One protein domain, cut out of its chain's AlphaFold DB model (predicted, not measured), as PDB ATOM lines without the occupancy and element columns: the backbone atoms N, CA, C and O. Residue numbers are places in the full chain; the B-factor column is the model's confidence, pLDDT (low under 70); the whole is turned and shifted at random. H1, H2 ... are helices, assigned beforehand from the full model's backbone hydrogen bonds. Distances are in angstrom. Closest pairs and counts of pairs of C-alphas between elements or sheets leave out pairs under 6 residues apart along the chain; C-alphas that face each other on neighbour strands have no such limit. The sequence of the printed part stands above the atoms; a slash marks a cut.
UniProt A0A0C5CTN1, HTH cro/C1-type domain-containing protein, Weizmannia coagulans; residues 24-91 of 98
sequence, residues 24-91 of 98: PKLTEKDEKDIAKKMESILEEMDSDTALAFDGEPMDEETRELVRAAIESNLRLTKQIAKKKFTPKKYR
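This is residues 24 to 91 of the 98 residues of the protein "HTH cro/C1-type domain-containing protein" of Weizmannia coagulans (UniProt A0A0C5CTN1). Two long helices, H1 and H2, run opposite ways and cross as a lopsided X, touching along the first half of H1 and spreading apart toward the end where a long loop joins them. Residues 43 to 48, of which 43 to 46 belong to H1, stick out free at that end. The printed part has 68 residues with two named helices, H1 then H2, and no named strand; the class is all helix. The whole is loose, with a radius of gyration of the C-alphas of 15.1 A, and a rod in outline, spanning 50 by 19 by 18 A.

H1 is residues 28 to 46, begins at C-alpha 28 at (301.977, 261.880, 251.153) and measures 26.9 A from first to last C-alpha. Residues 47 to 59 hold no named element, but residues 52 to 53 pair antiparallel with residues 56 to 57 as strands do. H2, the longest helix, is residues 60 to 85, measures 36.7 A and ends at C-alpha 85 at (310.619, 264.202, 267.080).

H1 and H2 touch, with residues 30 to 38 of H1 and residues 70 to 78 of H2 alone. Their closest C-alphas are those of Ile 34 and Leu 74, 6.4 A apart. Their lines stand at a steep tilt of 45 degrees, opposite ways. In both H1 and H2 every O i to N i+4 pair is within hydrogen-bond range.

The two C-alphas farthest apart are those of Glu 56 and Lys 89, at 50.5 A. The printed part has no cut. The link from H1 to H2, 13 residues, is long. The mean pLDDT of the printed part is 80.3, and residues 46 to 57 are under 70.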
ATOM      1  N   PRO A  24     300.304 266.925 263.939       75.25
ATOM      2  CA  PRO A  24     300.719 267.425 262.640       75.25
ATOM      3  C   PRO A  24     300.094 266.586 261.526       75.25
ATOM      4  O   PRO A  24     300.048 265.357 261.629       75.25
ATOM      5  N   LYS A  25     299.663 267.253 260.449       81.25
ATOM      6  CA  LYS A  25     299.128 266.589 259.256       81.25
ATOM      7  C   LYS A  25     300.146 265.572 258.713       81.25
ATOM      8  O   LYS A  25     301.371 265.775 258.757       81.25
ATOM      9  N   LEU A  26     299.626 264.446 258.236       82.94
ATOM     10  CA  LEU A  26     300.415 263.438 257.532       82.94
ATOM     11  C   LEU A  26     300.696 263.953 256.121       82.94
ATOM     12  O   LEU A  26     299.820 264.532 255.488       82.94
ATOM     13  N   THR A  27     301.933 263.801 255.654       87.38
ATOM     14  CA  THR A  27     302.279 264.113 254.261       87.38
ATOM     15  C   THR A  27     302.064 262.877 253.397       87.38
ATOM     16  O   THR A  27     302.012 261.761 253.912       87.38
ATOM     17  N   GLU A  28     302.049 263.030 252.072       86.88
ATOM     18  CA  GLU A  28     301.977 261.880 251.153       86.88
ATOM     19  C   GLU A  28     303.070 260.833 251.413       86.88
ATOM     20  O   GLU A  28     302.862 259.633 251.235       86.88
ATOM     21  N   LYS A  29     304.253 261.277 251.854       85.69
ATOM     22  CA  LYS A  29     305.335 260.370 252.242       85.69
ATOM     23  C   LYS A  29     304.964 259.553 253.479       85.69
ATOM     24  O   LYS A  29     305.257 258.364 253.519       85.69
ATOM     25  N   ASP A  30     304.328 260.172 254.471       86.94
ATOM     26  CA  ASP A  30     303.883 259.448 255.657       86.94
ATOM     27  C   ASP A  30     302.782 258.443 255.325       86.94
ATOM     28  O   ASP A  30     302.821 257.339 255.852       86.94
ATOM     29  N   GLU A  31     301.844 258.794 254.441       87.56
ATOM     30  CA  GLU A  31     300.799 257.873 253.972       87.56
ATOM     31  C   GLU A  31     301.416 256.653 253.267       87.56
ATOM     32  O   GLU A  31     301.045 255.519 253.561       87.56
ATOM     33  N   LYS A  32     302.438 256.856 252.421       90.38
ATOM     34  CA  LYS A  32     303.197 255.752 251.798       90.38
ATOM     35  C   LYS A  32     303.922 254.882 252.828       90.38
ATOM     36  O   LYS A  32     303.899 253.657 252.717       90.38
ATOM     37  N   ASP A  33     304.553 255.494 253.831       88.81
ATOM     38  CA  ASP A  33     305.214 254.759 254.917       88.81
ATOM     39  C   ASP A  33     304.204 253.939 255.741       88.81
ATOM     40  O   ASP A  33     304.509 252.817 256.147       88.81
ATOM     41  N   ILE A  34     303.015 254.497 256.003       90.19
ATOM     42  CA  ILE A  34     301.926 253.826 256.727       90.19
ATOM     43  C   ILE A  34     301.413 252.638 255.917       90.19
ATOM     44  O   ILE A  34     301.316 251.551 256.477       90.19
ATOM     45  N   ALA A  35     301.163 252.814 254.616       88.31
ATOM     46  CA  ALA A  35     300.720 251.739 253.730       88.31
ATOM     47  C   ALA A  35     301.724 250.578 253.704       88.31
ATOM     48  O   ALA A  35     301.357 249.435 253.961       88.31
ATOM     49  N   LYS A  36     303.018 250.878 253.528       92.88
ATOM     50  CA  LYS A  36     304.071 249.853 253.538       92.88
ATOM     51  C   LYS A  36     304.167 249.128 254.883       92.88
ATOM     52  O   LYS A  36     304.417 247.928 254.934       92.88
ATOM     53  N   LYS A  37     304.001 249.857 255.992       89.12
ATOM     54  CA  LYS A  37     304.035 249.256 257.328       89.12
ATOM     55  C   LYS A  37     302.795 248.411 257.612       89.12
ATOM     56  O   LYS A  37     302.920 247.388 258.270       89.12
ATOM     57  N   MET A  38     301.635 248.819 257.105       88.94
ATOM     58  CA  MET A  38     300.415 248.022 257.147       88.94
ATOM     59  C   MET A  38     300.599 246.709 256.383       88.94
ATOM     60  O   MET A  38     300.330 245.657 256.944       88.94
ATOM     61  N   GLU A  39     301.099 246.758 255.146       87.44
ATOM     62  CA  GLU A  39     301.376 245.556 254.345       87.44
ATOM     63  C   GLU A  39     302.338 244.608 255.062       87.44
ATOM     64  O   GLU A  39     302.022 243.438 255.210       87.44
ATOM     65  N   SER A  40     303.443 245.125 255.612       88.38
ATOM     66  CA  SER A  40     304.392 244.322 256.396       88.38
ATOM     67  C   SER A  40     303.741 243.647 257.607       88.38
ATOM     68  O   SER A  40     304.048 242.500 257.896       88.38
ATOM     69  N   ILE A  41     302.851 244.347 258.322       84.62
ATOM     70  CA  ILE A  41     302.127 243.778 259.470       84.62
ATOM     71  C   ILE A  41     301.167 242.682 259.001       84.62
ATOM     72  O   ILE A  41     301.088 241.636 259.634       84.62
ATOM     73  N   LEU A  42     300.454 242.897 257.894       80.94
ATOM     74  CA  LEU A  42     299.540 241.900 257.338       80.94
ATOM     75  C   LEU A  42     300.291 240.664 256.826       80.94
ATOM     76  O   LEU A  42     299.862 239.554 257.104       80.94
ATOM     77  N   GLU A  43     301.431 240.842 256.157       82.88
ATOM     78  CA  GLU A  43     302.288 239.738 255.707       82.88
ATOM     79  C   GLU A  43     302.843 238.925 256.885       82.88
ATOM     80  O   GLU A  43     302.796 237.696 256.851       82.88
ATOM     81  N   GLU A  44     303.316 239.588 257.948       79.81
ATOM     82  CA  GLU A  44     303.750 238.927 259.191       79.81
ATOM     83  C   GLU A  44     302.596 238.179 259.883       79.81
ATOM     84  O   GLU A  44     302.812 237.163 260.545       79.81
ATOM     85  N   MET A  45     301.363 238.668 259.735       71.75
ATOM     86  CA  MET A  45     300.170 238.047 260.310       71.75
ATOM     87  C   MET A  45     299.652 236.857 259.486       71.75
ATOM     88  O   MET A  45     299.128 235.901 260.065       71.75
ATOM     89  N   ASP A  46     299.825 236.892 258.163       67.75
ATOM     90  CA  ASP A  46     299.458 235.813 257.239       67.75
ATOM     91  C   ASP A  46     300.489 234.672 257.218       67.75
ATOM     92  O   ASP A  46     300.123 233.523 256.961       67.75
ATOM     93  N   SER A  47     301.771 234.944 257.503       62.91
ATOM     94  CA  SER A  47     302.825 233.924 257.405       62.91
ATOM     95  C   SER A  47     302.763 232.842 258.483       62.91
ATOM     96  O   SER A  47     303.263 231.747 258.251       62.91
ATOM     97  N   ASP A  48     302.156 233.124 259.640       54.16
ATOM     98  CA  ASP A  48     302.183 232.237 260.808       54.16
ATOM     99  C   ASP A  48     300.874 232.290 261.612       54.16
ATOM    100  O   ASP A  48     300.874 232.659 262.778       54.16
ATOM    101  N   THR A  49     299.736 231.871 261.046       55.91
ATOM    102  CA  THR A  49     298.554 231.477 261.861       55.91
ATOM    103  C   THR A  49     298.070 232.547 262.875       55.91
ATOM    104  O   THR A  49     297.400 232.216 263.852       55.91
ATOM    105  N   ALA A  50     298.424 233.828 262.691       56.41
ATOM    106  CA  ALA A  50     298.355 234.847 263.746       56.41
ATOM    107  C   ALA A  50     297.036 235.633 263.729       56.41
ATOM    108  O   ALA A  50     296.663 236.255 264.721       56.41
ATOM    109  N   LEU A  51     296.312 235.567 262.611       60.44
ATOM    110  CA  LEU A  51     294.953 236.088 262.444       60.44
ATOM    111  C   LEU A  51     293.861 235.074 262.812       60.44
ATOM    112  O   LEU A  51     292.686 235.326 262.552       60.44
ATOM    113  N   ALA A  52     294.210 233.921 263.388       62.66
ATOM    114  CA  ALA A  52     293.207 233.006 263.909       62.66
ATOM    115  C   ALA A  52     292.689 233.532 265.259       62.66
ATOM    116  O   ALA A  52     293.430 233.574 266.242       62.66
ATOM    117  N   PHE A  53     291.422 233.941 265.317       62.41
ATOM    118  CA  PHE A  53     290.772 234.295 266.576       62.41
ATOM    119  C   PHE A  53     290.189 233.014 267.174       62.41
ATOM    120  O   PHE A  53     289.329 232.386 266.569       62.41
ATOM    121  N   ASP A  54     290.704 232.593 268.331       63.50
ATOM    122  CA  ASP A  54     290.325 231.329 268.991       63.50
ATOM    123  C   ASP A  54     290.619 230.054 268.164       63.50
ATOM    124  O   ASP A  54     289.995 229.011 268.330       63.50
ATOM    125  N   GLY A  55     291.600 230.117 267.254       64.69
ATOM    126  CA  GLY A  55     291.977 228.989 266.393       64.69
ATOM    127  C   GLY A  55     291.130 228.841 265.124       64.69
ATOM    128  O   GLY A  55     291.459 228.005 264.283       64.69
ATOM    129  N   GLU A  56     290.108 229.681 264.936       65.75
ATOM    130  CA  GLU A  56     289.363 229.797 263.683       65.75
ATOM    131  C   GLU A  56     289.889 230.974 262.847       65.75
ATOM    132  O   GLU A  56     290.222 232.030 263.397       65.75
ATOM    133  N   PRO A  57     289.999 230.828 261.513       67.81
ATOM    134  CA  PRO A  57     290.363 231.948 260.656       67.81
ATOM    135  C   PRO A  57     289.320 233.057 260.815       67.81
ATOM    136  O   PRO A  57     288.126 232.805 260.663       67.81
ATOM    137  N   MET A  58     289.772 234.280 261.101       71.25
ATOM    138  CA  MET A  58     288.880 235.436 261.160       71.25
ATOM    139  C   MET A  58     288.075 235.560 259.865       71.25
ATOM    140  O   MET A  58     288.641 235.499 258.762       71.25
ATOM    141  N   ASP A  59     286.768 235.764 260.020       79.56
ATOM    142  CA  ASP A  59     285.878 236.131 258.928       79.56
ATOM    143  C   ASP A  59     286.303 237.474 258.309       79.56
ATOM    144  O   ASP A  59     287.055 238.259 258.901       79.56
ATOM    145  N   GLU A  60     285.852 237.724 257.082       79.12
ATOM    146  CA  GLU A  60     286.284 238.893 256.312       79.12
ATOM    147  C   GLU A  60     285.892 240.217 256.987       79.12
ATOM    148  O   GLU A  60     286.687 241.155 256.992       79.12
ATOM    149  N   GLU A  61     284.725 240.277 257.638       80.44
ATOM    150  CA  GLU A  61     284.246 241.477 258.335       80.44
ATOM    151  C   GLU A  61     285.152 241.811 259.528       80.44
ATOM    152  O   GLU A  61     285.633 242.940 259.665       80.44
ATOM    153  N   THR A  62     285.475 240.821 260.362       80.31
ATOM    154  CA  THR A  62     286.386 241.022 261.493       80.31
ATOM    155  C   THR A  62     287.797 241.384 261.007       80.31
ATOM    156  O   THR A  62     288.471 242.223 261.618       80.31
ATOM    157  N   ARG A  63     288.262 240.818 259.884       79.00
ATOM    158  CA  ARG A  63     289.576 241.149 259.303       79.00
ATOM    159  C   ARG A  63     289.635 242.596 258.806       79.00
ATOM    160  O   ARG A  63     290.622 243.289 259.065       79.00
ATOM    161  N   GLU A  64     288.573 243.082 258.168       82.44
ATOM    162  CA  GLU A  64     288.443 244.487 257.770       82.44
ATOM    163  C   GLU A  64     288.425 245.431 258.980       82.44
ATOM    164  O   GLU A  64     289.112 246.459 258.972       82.44
ATOM    165  N   LEU A  65     287.716 245.069 260.055       86.00
ATOM    166  CA  LEU A  65     287.693 245.849 261.297       86.00
ATOM    167  C   LEU A  65     289.081 245.951 261.937       86.00
ATOM    168  O   LEU A  65     289.508 247.041 262.334       86.00
ATOM    169  N   VAL A  66     289.812 244.836 262.008       84.06
ATOM    170  CA  VAL A  66     291.187 244.820 262.528       84.06
ATOM    171  C   VAL A  66     292.102 245.671 261.654       84.06
ATOM    172  O   VAL A  66     292.858 246.490 262.183       84.06
ATOM    173  N   ARG A  67     291.991 245.560 260.327       84.06
ATOM    174  CA  ARG A  67     292.746 246.399 259.390       84.06
ATOM    175  C   ARG A  67     292.473 247.887 259.627       84.06
ATOM    176  O   ARG A  67     293.421 248.658 259.768       84.06
ATOM    177  N   ALA A  68     291.210 248.293 259.739       85.38
ATOM    178  CA  ALA A  68     290.840 249.686 259.985       85.38
ATOM    179  C   ALA A  68     291.382 250.207 261.331       85.38
ATOM    180  O   ALA A  68     291.901 251.326 261.418       85.38
ATOM    181  N   ALA A  69     291.319 249.386 262.382       86.94
ATOM    182  CA  ALA A  69     291.850 249.734 263.697       86.94
ATOM    183  C   ALA A  69     293.378 249.914 263.678       86.94
ATOM    184  O   ALA A  69     293.898 250.894 264.223       86.94
ATOM    185  N   ILE A  70     294.105 249.004 263.019       88.38
ATOM    186  CA  ILE A  70     295.561 249.099 262.853       88.38
ATOM    187  C   ILE A  70     295.924 250.358 262.061       88.38
ATOM    188  O   ILE A  70     296.844 251.078 262.451       88.38
ATOM    189  N   GLU A  71     295.186 250.675 260.994       86.94
ATOM    190  CA  GLU A  71     295.466 251.843 260.155       86.94
ATOM    191  C   GLU A  71     295.349 253.136 260.962       86.94
ATOM    192  O   GLU A  71     296.257 253.971 260.961       86.94
ATOM    193  N   SER A  72     294.254 253.265 261.711       87.06
ATOM    194  CA  SER A  72     294.012 254.396 262.603       87.06
ATOM    195  C   SER A  72     295.144 254.558 263.626       87.06
ATOM    196  O   SER A  72     295.695 255.650 263.800       87.06
ATOM    197  N   ASN A  73     295.581 253.453 264.234       87.94
ATOM    198  CA  ASN A  73     296.677 253.457 265.200       87.94
ATOM    199  C   ASN A  73     298.028 253.828 264.571       87.94
ATOM    200  O   ASN A  73     298.813 254.559 265.186       87.94
ATOM    201  N   LEU A  74     298.317 253.369 263.349       89.00
ATOM    202  CA  LEU A  74     299.537 253.728 262.621       89.00
ATOM    203  C   LEU A  74     299.559 255.217 262.272       89.00
ATOM    204  O   LEU A  74     300.571 255.883 262.519       89.00
ATOM    205  N   ARG A  75     298.437 255.755 261.773       88.31
ATOM    206  CA  ARG A  75     298.259 257.192 261.510       88.31
ATOM    207  C   ARG A  75     298.514 258.001 262.780       88.31
ATOM    208  O   ARG A  75     299.380 258.878 262.781       88.31
ATOM    209  N   LEU A  76     297.852 257.653 263.883       86.69
ATOM    210  CA  LEU A  76     298.023 258.318 265.177       86.69
ATOM    211  C   LEU A  76     299.478 258.264 265.664       86.69
ATOM    212  O   LEU A  76     300.059 259.287 266.033       86.69
ATOM    213  N   THR A  77     300.100 257.087 265.624       87.44
ATOM    214  CA  THR A  77     301.493 256.898 266.049       87.44
ATOM    215  C   THR A  77     302.444 257.757 265.221       87.44
ATOM    216  O   THR A  77     303.335 258.408 265.777       87.44
ATOM    217  N   LYS A  78     302.247 257.821 263.899       89.06
ATOM    218  CA  LYS A  78     303.061 258.645 262.998       89.06
ATOM    219  C   LYS A  78     302.888 260.134 263.300       89.06
ATOM    220  O   LYS A  78     303.882 260.856 263.374       89.06
ATOM    221  N   GLN A  79     301.662 260.583 263.563       86.31
ATOM    222  CA  GLN A  79     301.387 261.964 263.960       86.31
ATOM    223  C   GLN A  79     302.033 262.324 265.309       86.31
ATOM    224  O   GLN A  79     302.676 263.369 265.432       86.31
ATOM    225  N   ILE A  80     301.938 261.446 266.315       86.00
ATOM    226  CA  ILE A  80     302.592 261.631 267.620       86.00
ATOM    227  C   ILE A  80     304.113 261.680 267.449       86.00
ATOM    228  O   ILE A  80     304.771 262.558 268.014       86.00
ATOM    229  N   ALA A  81     304.682 260.779 266.647       85.94
ATOM    230  CA  ALA A  81     306.110 260.755 266.358       85.94
ATOM    231  C   ALA A  81     306.559 262.053 265.675       85.94
ATOM    232  O   ALA A  81     307.519 262.676 266.125       85.94
ATOM    233  N   LYS A  82     305.827 262.531 264.662       84.88
ATOM    234  CA  LYS A  82     306.088 263.834 264.037       84.88
ATOM    235  C   LYS A  82     306.030 264.965 265.060       84.88
ATOM    236  O   LYS A  82     306.947 265.781 265.097       84.88
ATOM    237  N   LYS A  83     305.020 264.998 265.934       83.56
ATOM    238  CA  LYS A  83     304.901 266.023 266.983       83.56
ATOM    239  C   LYS A  83     306.079 265.988 267.956       83.56
ATOM    240  O   LYS A  83     306.591 267.038 268.333       83.56
ATOM    241  N   LYS A  84     306.519 264.794 268.363       85.75
ATOM    242  CA  LYS A  84     307.570 264.602 269.372       85.75
ATOM    243  C   LYS A  84     308.979 264.816 268.817       85.75
ATOM    244  O   LYS A  84     309.787 265.466 269.473       85.75
ATOM    245  N   PHE A  85     309.264 264.289 267.629       86.06
ATOM    246  CA  PHE A  85     310.619 264.202 267.080       86.06
ATOM    247  C   PHE A  85     310.938 265.254 266.017       86.06
ATOM    248  O   PHE A  85     312.113 265.468 265.732       86.06
ATOM    249  N   THR A  86     309.944 265.956 265.462       84.25
ATOM    250  CA  THR A  86     310.214 267.094 264.569       84.25
ATOM    251  C   THR A  86     310.599 268.311 265.413       84.25
ATOM    252  O   THR A  86     309.785 268.758 266.239       84.25
ATOM    253  N   PRO A  87     311.814 268.872 265.242       85.31
ATOM    254  CA  PRO A  87     312.217 270.107 265.909       85.31
ATOM    255  C   PRO A  87     311.220 271.229 265.615       85.31
ATOM    256  O   PRO A  87     310.744 271.332 264.489       85.31
ATOM    257  N   LYS A  88     310.939 272.099 266.597       76.12
ATOM    258  CA  LYS A  88     309.937 273.178 266.461       76.12
ATOM    259  C   LYS A  88     310.118 274.012 265.184       76.12
ATOM    260  O   LYS A  88     309.139 274.283 264.514       76.12
ATOM    261  N   LYS A  89     311.369 274.307 264.810       76.81
ATOM    262  CA  LYS A  89     311.742 275.045 263.588       76.81
ATOM    263  C   LYS A  89     311.331 274.396 262.253       76.81
ATOM    264  O   LYS A  89     311.414 275.058 261.231       76.81
ATOM    265  N   TYR A  90     310.975 273.112 262.246       73.81
ATOM    266  CA  TYR A  90     310.590 272.359 261.043       73.81
ATOM    267  C   TYR A  90     309.168 271.796 261.129       73.81
ATOM    268  O   TYR A  90     308.765 271.008 260.274       73.81
ATOM    269  N   ARG A  91     308.416 272.135 262.182       73.25
ATOM    270  CA  ARG A  91     306.987 271.834 262.221       73.25
ATOM    271  C   ARG A  91     306.335 272.837 261.280       73.25
ATOM    272  O   ARG A  91     306.364 274.021 261.580       73.25
TER     273      ARG A  91